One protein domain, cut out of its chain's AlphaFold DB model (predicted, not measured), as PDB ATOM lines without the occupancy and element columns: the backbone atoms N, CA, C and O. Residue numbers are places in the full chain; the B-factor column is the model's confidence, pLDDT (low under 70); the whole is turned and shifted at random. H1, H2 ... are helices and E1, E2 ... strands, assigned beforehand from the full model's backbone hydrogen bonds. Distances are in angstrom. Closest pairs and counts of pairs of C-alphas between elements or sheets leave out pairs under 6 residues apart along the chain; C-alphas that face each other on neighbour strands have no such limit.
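What this domain is: This is residues 75 to 152 of the 156 residues of an uncharacterized protein of Lactobacillus hammesii DSM 16381 (UniProt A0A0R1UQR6). A strongly twisted sheet has the helical hairpin H2 and H3 at one side, H3 packing on one face over E1, while the short helix H1 covers part of the opposite face. E1, E2 and E3 form a meander, each strand the antiparallel neighbour of the one before, and short E4 adds an edge beside E1. The 78 printed residues hold E1, E2, E3, H1, H2, H3 and E4 in that order; the sheet's order is E3, E2, E1, E4, antiparallel, and the class is mixed. The whole is compact, with a radius of gyration of the C-alphas of 12.1 A and spans of 32 by 29 by 22 A.

Where its parts are: E1, residues 75 to 80, begins at C-alpha (124.304, 127.016, 145.498) and is 13.5 A long. E2 is residues 87 to 92, 14.1 A; E3 is residues 104 to 109, 15.3 A. H1 is residues 110 to 114. H2, residues 122 to 134, is 18.7 A long, and H3, residues 138 to 148, 14.9 A. E4, residues 149 to 151, ends at C-alpha (120.055, 129.178, 149.843).

How they stand to each other: In the hairpin E2 and E3, N 90 and O 106 are 2.9 A apart; in the hairpin E1 and E2, N 89 and O 79 are 2.9 A apart. E1 pairs with E4 through N 150 and O 75, 2.8 A. H3 stands up from the sheet at 49 degrees; its closest C-alpha pair with E1 is Val 77 and Gly 148, 4.6 A. H1 is over E2 on the opposite face, at a height over the sheet of 8.7 A. H2 only grazes the sheet with residues 125 to 128. With residues 128 to 133 alone it touches H3, opposite ways at a shallow tilt of 32 degrees; the closest C-alphas are those of Leu 132 and Gly 138, 5.0 A. In H2 and H3 every O i to N i+4 pair is within hydrogen-bond range; H1 has 0 of 1, and 1 of 2 O i to N i+3 pairs.

The domain as a whole: The two farthest C-alphas, of Asp 83 and Ser 123, are 33.7 A apart. The printed part has no cut; the link E2 to E3, 11 residues, is long. Mean pLDDT of the printed part is 83.1, with residue 85 and residues 95 to 102 under 70.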
ATOM      1  N   ASN A  75     124.030 127.730 146.742       92.12
ATOM      2  CA  ASN A  75     124.304 127.016 145.498       92.12
ATOM      3  C   ASN A  75     123.793 127.865 144.334       92.12
ATOM      4  O   ASN A  75     122.766 128.533 144.462       92.12
ATOM      5  N   ILE A  76     124.485 127.831 143.199       93.00
ATOM      6  CA  ILE A  76     124.093 128.582 142.004       93.00
ATOM      7  C   ILE A  76     123.724 127.584 140.909       93.00
ATOM      8  O   ILE A  76     124.602 127.028 140.250       93.00
ATOM      9  N   VAL A  77     122.426 127.323 140.760       90.25
ATOM     10  CA  VAL A  77     121.882 126.333 139.820       90.25
ATOM     11  C   VAL A  77     121.435 127.031 138.545       90.25
ATOM     12  O   VAL A  77     120.526 127.854 138.569       90.25
ATOM     13  N   VAL A  78     122.076 126.694 137.433       88.50
ATOM     14  CA  VAL A  78     121.845 127.294 136.114       88.50
ATOM     15  C   VAL A  78     120.672 126.619 135.408       88.50
ATOM     16  O   VAL A  78     119.845 127.288 134.792       88.50
ATOM     17  N   GLY A  79     120.566 125.298 135.537       83.88
ATOM     18  CA  GLY A  79     119.506 124.519 134.911       83.88
ATOM     19  C   GLY A  79     119.535 123.057 135.329       83.88
ATOM     20  O   GLY A  79     120.427 122.615 136.053       83.88
ATOM     21  N   GLN A  80     118.546 122.307 134.859       79.81
ATOM     22  CA  GLN A  80     118.477 120.860 134.996       79.81
ATOM     23  C   GLN A  80     118.512 120.248 133.598       79.81
ATOM     24  O   GLN A  80     117.799 120.716 132.710       79.81
ATOM     25  N   ASP A  81     119.336 119.221 133.415       72.69
ATOM     26  CA  ASP A  81     119.335 118.441 132.183       72.69
ATOM     27  C   ASP A  81     118.007 117.669 132.101       72.69
ATOM     28  O   ASP A  81     117.662 116.879 132.985       72.69
ATOM     29  N   VAL A  82     117.223 117.961 131.063       72.44
ATOM     30  CA  VAL A  82     115.904 117.351 130.845       72.44
ATOM     31  C   VAL A  82     116.014 115.911 130.346       72.44
ATOM     32  O   VAL A  82     115.108 115.117 130.599       72.44
ATOM     33  N   ASP A  83     117.136 115.558 129.716       75.69
ATOM     34  CA  ASP A  83     117.405 114.224 129.178       75.69
ATOM     35  C   ASP A  83     118.072 113.318 130.224       75.69
ATOM     36  O   ASP A  83     118.045 112.087 130.116       75.69
ATOM     37  N   LYS A  84     118.642 113.911 131.282       70.44
ATOM     38  CA  LYS A  84     119.271 113.204 132.404       70.44
ATOM     39  C   LYS A  84     118.664 113.616 133.738       70.44
ATOM     40  O   LYS A  84     119.171 114.484 134.451       70.44
ATOM     41  N   ALA A  85     117.596 112.918 134.119       68.88
ATOM     42  CA  ALA A  85     116.922 113.126 135.394       68.88
ATOM     43  C   ALA A  85     117.915 113.129 136.577       68.88
ATOM     44  O   ALA A  85     118.594 112.139 136.857       68.88
ATOM     45  N   GLY A  86     117.975 114.258 137.289       71.75
ATOM     46  CA  GLY A  86     118.799 114.434 138.485       71.75
ATOM     47  C   GLY A  86     120.189 115.038 138.258       71.75
ATOM     48  O   GLY A  86     120.915 115.204 139.243       71.75
ATOM     49  N   GLU A  87     120.561 115.384 137.020       85.38
ATOM     50  CA  GLU A  87     121.761 116.180 136.735       85.38
ATOM     51  C   GLU A  87     121.421 117.669 136.600       85.38
ATOM     52  O   GLU A  87     120.497 118.078 135.898       85.38
ATOM     53  N   LEU A  88     122.180 118.487 137.321       88.44
ATOM     54  CA  LEU A  88     122.060 119.936 137.380       88.44
ATOM     55  C   LEU A  88     123.288 120.556 136.717       88.44
ATOM     56  O   LEU A  88     124.403 120.100 136.966       88.44
ATOM     57  N   SER A  89     123.098 121.619 135.945       89.50
ATOM     58  CA  SER A  89     124.179 122.543 135.592       89.50
ATOM     59  C   SER A  89     124.292 123.586 136.700       89.50
ATOM     60  O   SER A  89     123.291 124.180 137.125       89.50
ATOM     61  N   ILE A  90     125.501 123.760 137.226       91.25
ATOM     62  CA  ILE A  90     125.793 124.655 138.345       91.25
ATOM     63  C   ILE A  90     127.057 125.462 138.090       91.25
ATOM     64  O   ILE A  90     127.992 124.980 137.457       91.25
ATOM     65  N   TRP A  91     127.146 126.641 138.704       91.50
ATOM     66  CA  TRP A  91     128.441 127.295 138.874       91.50
ATOM     67  C   TRP A  91     129.180 126.690 140.061       91.50
ATOM     68  O   TRP A  91     128.628 126.531 141.153       91.50
ATOM     69  N   ARG A  92     130.452 126.366 139.854       89.00
ATOM     70  CA  ARG A  92     131.328 125.745 140.845       89.00
ATOM     71  C   ARG A  92     132.654 126.508 140.942       89.00
ATOM     72  O   ARG A  92     133.194 126.978 139.946       89.00
ATOM     73  N   LYS A  93     133.192 126.591 142.160       86.00
ATOM     74  CA  LYS A  93     134.545 127.078 142.462       86.00
ATOM     75  C   LYS A  93     135.596 126.028 142.067       86.00
ATOM     76  O   LYS A  93     135.342 124.829 142.255       86.00
ATOM     77  N   PRO A  94     136.780 126.441 141.590       75.38
ATOM     78  CA  PRO A  94     137.842 125.511 141.227       75.38
ATOM     79  C   PRO A  94     138.233 124.641 142.431       75.38
ATOM     80  O   PRO A  94     138.089 125.036 143.593       75.38
ATOM     81  N   ALA A  95     138.677 123.413 142.162       65.94
ATOM     82  CA  ALA A  95     139.203 122.554 143.215       65.94
ATOM     83  C   ALA A  95     140.555 123.111 143.695       65.94
ATOM     84  O   ALA A  95     141.322 123.655 142.904       65.94
ATOM     85  N   TYR A  96     140.854 122.986 144.991       54.19
ATOM     86  CA  TYR A  96     142.146 123.414 145.538       54.19
ATOM     87  C   TYR A  96     143.306 122.833 144.710       54.19
ATOM     88  O   TYR A  96     143.376 121.621 144.515       54.19
ATOM     89  N   GLY A  97     144.207 123.699 144.233       47.06
ATOM     90  CA  GLY A  97     145.408 123.307 143.485       47.06
ATOM     91  C   GLY A  97     145.329 123.448 141.960       47.06
ATOM     92  O   GLY A  97     146.361 123.320 141.305       47.06
ATOM     93  N   THR A  98     144.170 123.765 141.377       51.53
ATOM     94  CA  THR A  98     144.094 124.132 139.952       51.53
ATOM     95  C   THR A  98     144.274 125.638 139.800       51.53
ATOM     96  O   THR A  98     143.465 126.408 140.309       51.53
ATOM     97  N   ALA A  99     145.329 126.055 139.097       42.62
ATOM     98  CA  ALA A  99     145.700 127.452 138.838       42.62
ATOM     99  C   ALA A  99     144.734 128.208 137.896       42.62
ATOM    100  O   ALA A  99     145.112 129.200 137.276       42.62
ATOM    101  N   GLU A 100     143.493 127.747 137.766       46.00
ATOM    102  CA  GLU A 100     142.490 128.411 136.951       46.00
ATOM    103  C   GLU A 100     141.687 129.365 137.830       46.00
ATOM    104  O   GLU A 100     140.899 128.961 138.684       46.00
ATOM    105  N   ASN A 101     141.902 130.659 137.600       51.00
ATOM    106  CA  ASN A 101     141.116 131.769 138.136       51.00
ATOM    107  C   ASN A 101     139.694 131.783 137.532       51.00
ATOM    108  O   ASN A 101     139.274 132.781 136.946       51.00
ATOM    109  N   GLY A 102     138.979 130.660 137.589       61.38
ATOM    110  CA  GLY A 102     137.753 130.441 136.834       61.38
ATOM    111  C   GLY A 102     136.667 129.814 137.686       61.38
ATOM    112  O   GLY A 102     136.869 128.782 138.323       61.38
ATOM    113  N   PHE A 103     135.494 130.436 137.677       73.81
ATOM    114  CA  PHE A 103     134.269 129.728 138.020       73.81
ATOM    115  C   PHE A 103     133.906 128.826 136.839       73.81
ATOM    116  O   PHE A 103     134.028 129.236 135.688       73.81
ATOM    117  N   ILE A 104     133.486 127.597 137.119       77.56
ATOM    118  CA  ILE A 104     133.256 126.574 136.094       77.56
ATOM    119  C   ILE A 104     131.767 126.236 136.063       77.56
ATOM    120  O   ILE A 104     131.175 126.009 137.120       77.56
ATOM    121  N   ASP A 105     131.184 126.177 134.865       77.44
ATOM    122  CA  ASP A 105     129.897 125.513 134.647       77.44
ATOM    123  C   ASP A 105     130.127 124.001 134.695       77.44
ATOM    124  O   ASP A 105     130.897 123.440 133.910       77.44
ATOM    125  N   ALA A 106     129.523 123.348 135.680       81.69
ATOM    126  CA  ALA A 106     129.733 121.944 135.966       81.69
ATOM    127  C   ALA A 106     128.406 121.197 136.062       81.69
ATOM    128  O   ALA A 106     127.431 121.686 136.632       81.69
ATOM    129  N   GLN A 107     128.416 119.949 135.599       85.56
ATOM    130  CA  GLN A 107     127.344 119.009 135.891       85.56
ATOM    131  C   GLN A 107     127.495 118.463 137.316       85.56
ATOM    132  O   GLN A 107     128.574 118.034 137.735       85.56
ATOM    133  N   ALA A 108     126.404 118.473 138.073       85.69
ATOM    134  CA  ALA A 108     126.356 118.020 139.455       85.69
ATOM    135  C   ALA A 108     125.060 117.262 139.740       85.69
ATOM    136  O   ALA A 108     123.990 117.628 139.266       85.69
ATOM    137  N   LYS A 109     125.132 116.229 140.582       86.31
ATOM    138  CA  LYS A 109     123.934 115.633 141.191       86.31
ATOM    139  C   LYS A 109     123.601 116.385 142.472       86.31
ATOM    140  O   LYS A 109     124.476 117.006 143.070       86.31
ATOM    141  N   LEU A 110     122.369 116.253 142.961       84.31
ATOM    142  CA  LEU A 110     121.918 116.928 144.188       84.31
ATOM    143  C   LEU A 110     122.876 116.709 145.379       84.31
ATOM    144  O   LEU A 110     123.241 117.650 146.076       84.31
ATOM    145  N   LYS A 111     123.388 115.482 145.547       82.81
ATOM    146  CA  LYS A 111     124.374 115.152 146.595       82.81
ATOM    147  C   LYS A 111     125.682 115.946 146.496       82.81
ATOM    148  O   LYS A 111     126.343 116.166 147.506       82.81
ATOM    149  N   ASN A 112     126.073 116.370 145.293       83.69
ATOM    150  CA  ASN A 112     127.294 117.137 145.066       83.69
ATOM    151  C   ASN A 112     127.151 118.601 145.502       83.69
ATOM    152  O   ASN A 112     128.173 119.236 145.740       83.69
ATOM    153  N   LEU A 113     125.924 119.111 145.678       86.00
ATOM    154  CA  LEU A 113     125.663 120.478 146.152       86.00
ATOM    155  C   LEU A 113     126.064 120.705 147.618       86.00
ATOM    156  O   LEU A 113     126.146 121.845 148.073       86.00
ATOM    157  N   LYS A 114     126.350 119.618 148.350       83.19
ATOM    158  CA  LYS A 114     126.901 119.655 149.711       83.19
ATOM    159  C   LYS A 114     128.422 119.900 149.717       83.19
ATOM    160  O   LYS A 114     128.991 120.173 150.770       83.19
ATOM    161  N   ALA A 115     129.099 119.821 148.565       81.25
ATOM    162  CA  ALA A 115     130.551 119.972 148.493       81.25
ATOM    163  C   ALA A 115     130.980 121.446 148.648       81.25
ATOM    164  O   ALA A 115     130.391 122.314 147.991       81.25
ATOM    165  N   PRO A 116     132.058 121.755 149.398       79.25
ATOM    166  CA  PRO A 116     132.529 123.131 149.605       79.25
ATOM    167  C   PRO A 116     132.793 123.921 148.318       79.25
ATOM    168  O   PRO A 116     132.605 125.135 148.285       79.25
ATOM    169  N   THR A 117     133.187 123.246 147.235       83.38
ATOM    170  CA  THR A 117     133.421 123.875 145.926       83.38
ATOM    171  C   THR A 117     132.139 124.354 145.245       83.38
ATOM    172  O   THR A 117     132.205 125.162 144.333       83.38
ATOM    173  N   THR A 118     130.970 123.868 145.655       87.81
ATOM    174  CA  THR A 118     129.664 124.219 145.059       87.81
ATOM    175  C   THR A 118     128.871 125.223 145.898       87.81
ATOM    176  O   THR A 118     127.766 125.608 145.522       87.81
ATOM    177  N   ILE A 119     129.429 125.631 147.040       88.12
ATOM    178  CA  ILE A 119     128.783 126.495 148.022       88.12
ATOM    179  C   ILE A 119     129.509 127.837 148.068       88.12
ATOM    180  O   ILE A 119     130.713 127.880 148.309       88.12
ATOM    181  N   PHE A 120     128.765 128.922 147.900       87.75
ATOM    182  CA  PHE A 120     129.263 130.291 147.853       87.75
ATOM    183  C   PHE A 120     128.845 131.062 149.104       87.75
ATOM    184  O   PHE A 120     127.706 130.940 149.558       87.75
ATOM    185  N   THR A 121     129.737 131.887 149.641       86.88
ATOM    186  CA  THR A 121     129.364 133.014 150.514       86.88
ATOM    187  C   THR A 121     128.804 134.171 149.682       86.88
ATOM    188  O   THR A 121     128.870 134.148 148.451       86.88
ATOM    189  N   ASP A 122     128.272 135.218 150.319       86.94
ATOM    190  CA  ASP A 122     127.850 136.423 149.586       86.94
ATOM    191  C   ASP A 122     129.016 137.097 148.849       86.94
ATOM    192  O   ASP A 122     128.861 137.521 147.704       86.94
ATOM    193  N   SER A 123     130.203 137.143 149.462       85.88
ATOM    194  CA  SER A 123     131.383 137.719 148.814       85.88
ATOM    195  C   SER A 123     131.857 136.874 147.633       85.88
ATOM    196  O   SER A 123     132.188 137.436 146.592       85.88
ATOM    197  N   GLU A 124     131.883 135.545 147.769       88.38
ATOM    198  CA  GLU A 124     132.246 134.641 146.666       88.38
ATOM    199  C   GLU A 124     131.217 134.719 145.529       88.38
ATOM    200  O   GLU A 124     131.579 134.678 144.355       88.38
ATOM    201  N   PHE A 125     129.929 134.863 145.855       91.44
ATOM    202  CA  PHE A 125     128.881 135.056 144.857       91.44
ATOM    203  C   PHE A 125     129.053 136.375 144.094       91.44
ATOM    204  O   PHE A 125     128.932 136.393 142.874       91.44
ATOM    205  N   ASN A 126     129.385 137.472 144.775       90.81
ATOM    206  CA  ASN A 126     129.644 138.745 144.098       90.81
ATOM    207  C   ASN A 126     130.853 138.650 143.155       90.81
ATOM    208  O   ASN A 126     130.774 139.126 142.024       90.81
ATOM    209  N   GLN A 127     131.921 137.961 143.571       90.88
ATOM    210  CA  GLN A 127     133.076 137.684 142.708       90.88
ATOM    211  C   GLN A 127     132.691 136.854 141.476       90.88
ATOM    212  O   GLN A 127     133.161 137.141 140.376       90.88
ATOM    213  N   LEU A 128     131.803 135.861 141.628       91.19
ATOM    214  CA  LEU A 128     131.233 135.123 140.496       91.19
ATOM    215  C   LEU A 128     130.504 136.067 139.537       91.19
ATOM    216  O   LEU A 128     130.745 136.018 138.336       91.19
ATOM    217  N   ILE A 129     129.634 136.941 140.041       94.06
ATOM    218  CA  ILE A 129     128.887 137.882 139.197       94.06
ATOM    219  C   ILE A 129     129.821 138.833 138.442       94.06
ATOM    220  O   ILE A 129     129.609 139.069 137.251       94.06
ATOM    221  N   GLU A 130     130.853 139.363 139.097       92.81
ATOM    222  CA  GLU A 130     131.867 140.206 138.454       92.81
ATOM    223  C   GLU A 130     132.626 139.446 137.363       92.81
ATOM    224  O   GLU A 130     132.758 139.948 136.245       92.81
ATOM    225  N   HIS A 131     133.043 138.211 137.653       90.94
ATOM    226  CA  HIS A 131     133.698 137.342 136.680       90.94
ATOM    227  C   HIS A 131     132.808 137.085 135.460       90.94
ATOM    228  O   HIS A 131     133.246 137.279 134.328       90.94
ATOM    229  N   LEU A 132     131.542 136.711 135.673       91.12
ATOM    230  CA  LEU A 132     130.605 136.442 134.583       91.12
ATOM    231  C   LEU A 132     130.376 137.681 133.722       91.12
ATOM    232  O   LEU A 132     130.386 137.564 132.502       91.12
ATOM    233  N   LYS A 133     130.235 138.869 134.324       92.75
ATOM    234  CA  LYS A 133     130.059 140.134 133.589       92.75
ATOM    235  C   LYS A 133     131.247 140.491 132.693       92.75
ATOM    236  O   LYS A 133     131.038 141.191 131.707       92.75
ATOM    237  N   ALA A 134     132.452 140.023 133.016       91.56
ATOM    238  CA  ALA A 134     133.649 140.248 132.209       91.56
ATOM    239  C   ALA A 134     133.723 139.354 130.955       91.56
ATOM    240  O   ALA A 134     134.522 139.626 130.059       91.56
ATOM    241  N   LEU A 135     132.901 138.300 130.867       88.38
ATOM    242  CA  LEU A 135     132.842 137.413 129.705       88.38
ATOM    243  C   LEU A 135     132.003 138.022 128.561       88.38
ATOM    244  O   LEU A 135     131.111 138.843 128.802       88.38
ATOM    245  N   PRO A 136     132.205 137.588 127.301       92.12
ATOM    246  CA  PRO A 136     131.272 137.880 126.214       92.12
ATOM    247  C   PRO A 136     129.851 137.430 126.577       92.12
ATOM    248  O   PRO A 136     129.660 136.328 127.082       92.12
ATOM    249  N   HIS A 137     128.847 138.281 126.337       90.94
ATOM    250  CA  HIS A 137     127.461 138.076 126.804       90.94
ATOM    251  C   HIS A 137     127.308 137.961 128.334       90.94
ATOM    252  O   HIS A 137     126.274 137.515 128.835       90.94
ATOM    253  N   GLY A 138     128.298 138.438 129.091       87.94
ATOM    254  CA  GLY A 138     128.402 138.278 130.537       87.94
ATOM    255  C   GLY A 138     127.227 138.798 131.359       87.94
ATOM    256  O   GLY A 138     126.905 138.239 132.405       87.94
ATOM    257  N   GLY A 139     126.524 139.825 130.868       92.75
ATOM    258  CA  GLY A 139     125.297 140.318 131.499       92.75
ATOM    259  C   GLY A 139     124.189 139.259 131.574       92.75
ATOM    260  O   GLY A 139     123.485 139.184 132.580       92.75
ATOM    261  N   ILE A 140     124.071 138.404 130.552       92.88
ATOM    262  CA  ILE A 140     123.095 137.305 130.522       92.88
ATOM    263  C   ILE A 140     123.514 136.216 131.513       92.88
ATOM    264  O   ILE A 140     122.699 135.791 132.328       92.88
ATOM    265  N   TYR A 141     124.788 135.813 131.512       89.31
ATOM    266  CA  TYR A 141     125.290 134.794 132.440       89.31
ATOM    267  C   TYR A 141     125.173 135.221 133.902       89.31
ATOM    268  O   TYR A 141     124.710 134.442 134.735       89.31
ATOM    269  N   ALA A 142     125.508 136.474 134.212       92.81
ATOM    270  CA  ALA A 142     125.306 137.036 135.541       92.81
ATOM    271  C   ALA A 142     123.827 136.997 135.947       92.81
ATOM    272  O   ALA A 142     123.508 136.597 137.066       92.81
ATOM    273  N   LYS A 143     122.910 137.333 135.028       93.38
ATOM    274  CA  LYS A 143     121.474 137.284 135.314       93.38
ATOM    275  C   LYS A 143     120.976 135.864 135.581       93.38
ATOM    276  O   LYS A 143     120.177 135.659 136.492       93.38
ATOM    277  N   ILE A 144     121.462 134.888 134.818       91.88
ATOM    278  CA  ILE A 144     121.169 133.467 135.031       91.88
ATOM    279  C   ILE A 144     121.679 133.020 136.408       91.88
ATOM    280  O   ILE A 144     120.934 132.394 137.156       91.88
ATOM    281  N   ALA A 145     122.904 133.397 136.790       92.25
ATOM    282  CA  ALA A 145     123.463 133.080 138.104       92.25
ATOM    283  C   ALA A 145     122.667 133.717 139.261       92.25
ATOM    284  O   ALA A 145     122.414 133.060 140.268       92.25
ATOM    285  N   GLU A 146     122.212 134.965 139.115       93.38
ATOM    286  CA  GLU A 146     121.320 135.613 140.087       93.38
ATOM    287  C   GLU A 146     119.998 134.855 140.256       93.38
ATOM    288  O   GLU A 146     119.589 134.572 141.382       93.38
ATOM    289  N   LEU A 147     119.342 134.496 139.149       93.50
ATOM    290  CA  LEU A 147     118.085 133.739 139.168       93.50
ATOM    291  C   LEU A 147     118.270 132.310 139.699       93.50
ATOM    292  O   LEU A 147     117.353 131.743 140.297       93.50
ATOM    293  N   GLY A 148     119.457 131.740 139.497       90.69
ATOM    294  CA  GLY A 148     119.870 130.415 139.945       90.69
ATOM    295  C   GLY A 148     120.329 130.332 141.399       90.69
ATOM    296  O   GLY A 148     120.553 129.233 141.907       90.69
ATOM    297  N   LYS A 149     120.464 131.467 142.095       93.31
ATOM    298  CA  LYS A 149     120.898 131.526 143.496       93.31
ATOM    299  C   LYS A 149     119.883 130.814 144.400       93.31
ATOM    300  O   LYS A 149     118.701 131.165 144.433       93.31
ATOM    301  N   ARG A 150     120.326 129.790 145.128       91.56
ATOM    302  CA  ARG A 150     119.525 129.006 146.082       91.56
ATOM    303  C   ARG A 150     120.232 128.967 147.422       91.56
ATOM    304  O   ARG A 150     121.425 128.687 147.474       91.56
ATOM    305  N   GLU A 151     119.510 129.278 148.491       88.81
ATOM    306  CA  GLU A 151     120.055 129.178 149.843       88.81
ATOM    307  C   GLU A 151     120.324 127.709 150.172       88.81
ATOM    308  O   GLU A 151     119.483 126.846 149.915       88.81
ATOM    309  N   VAL A 152     121.507 127.424 150.710       85.44
ATOM    310  CA  VAL A 152     121.852 126.087 151.195       85.44
ATOM    311  C   VAL A 152     121.132 125.884 152.519       85.44
ATOM    312  O   VAL A 152     121.650 126.255 153.574       85.44
TER     313      VAL A 152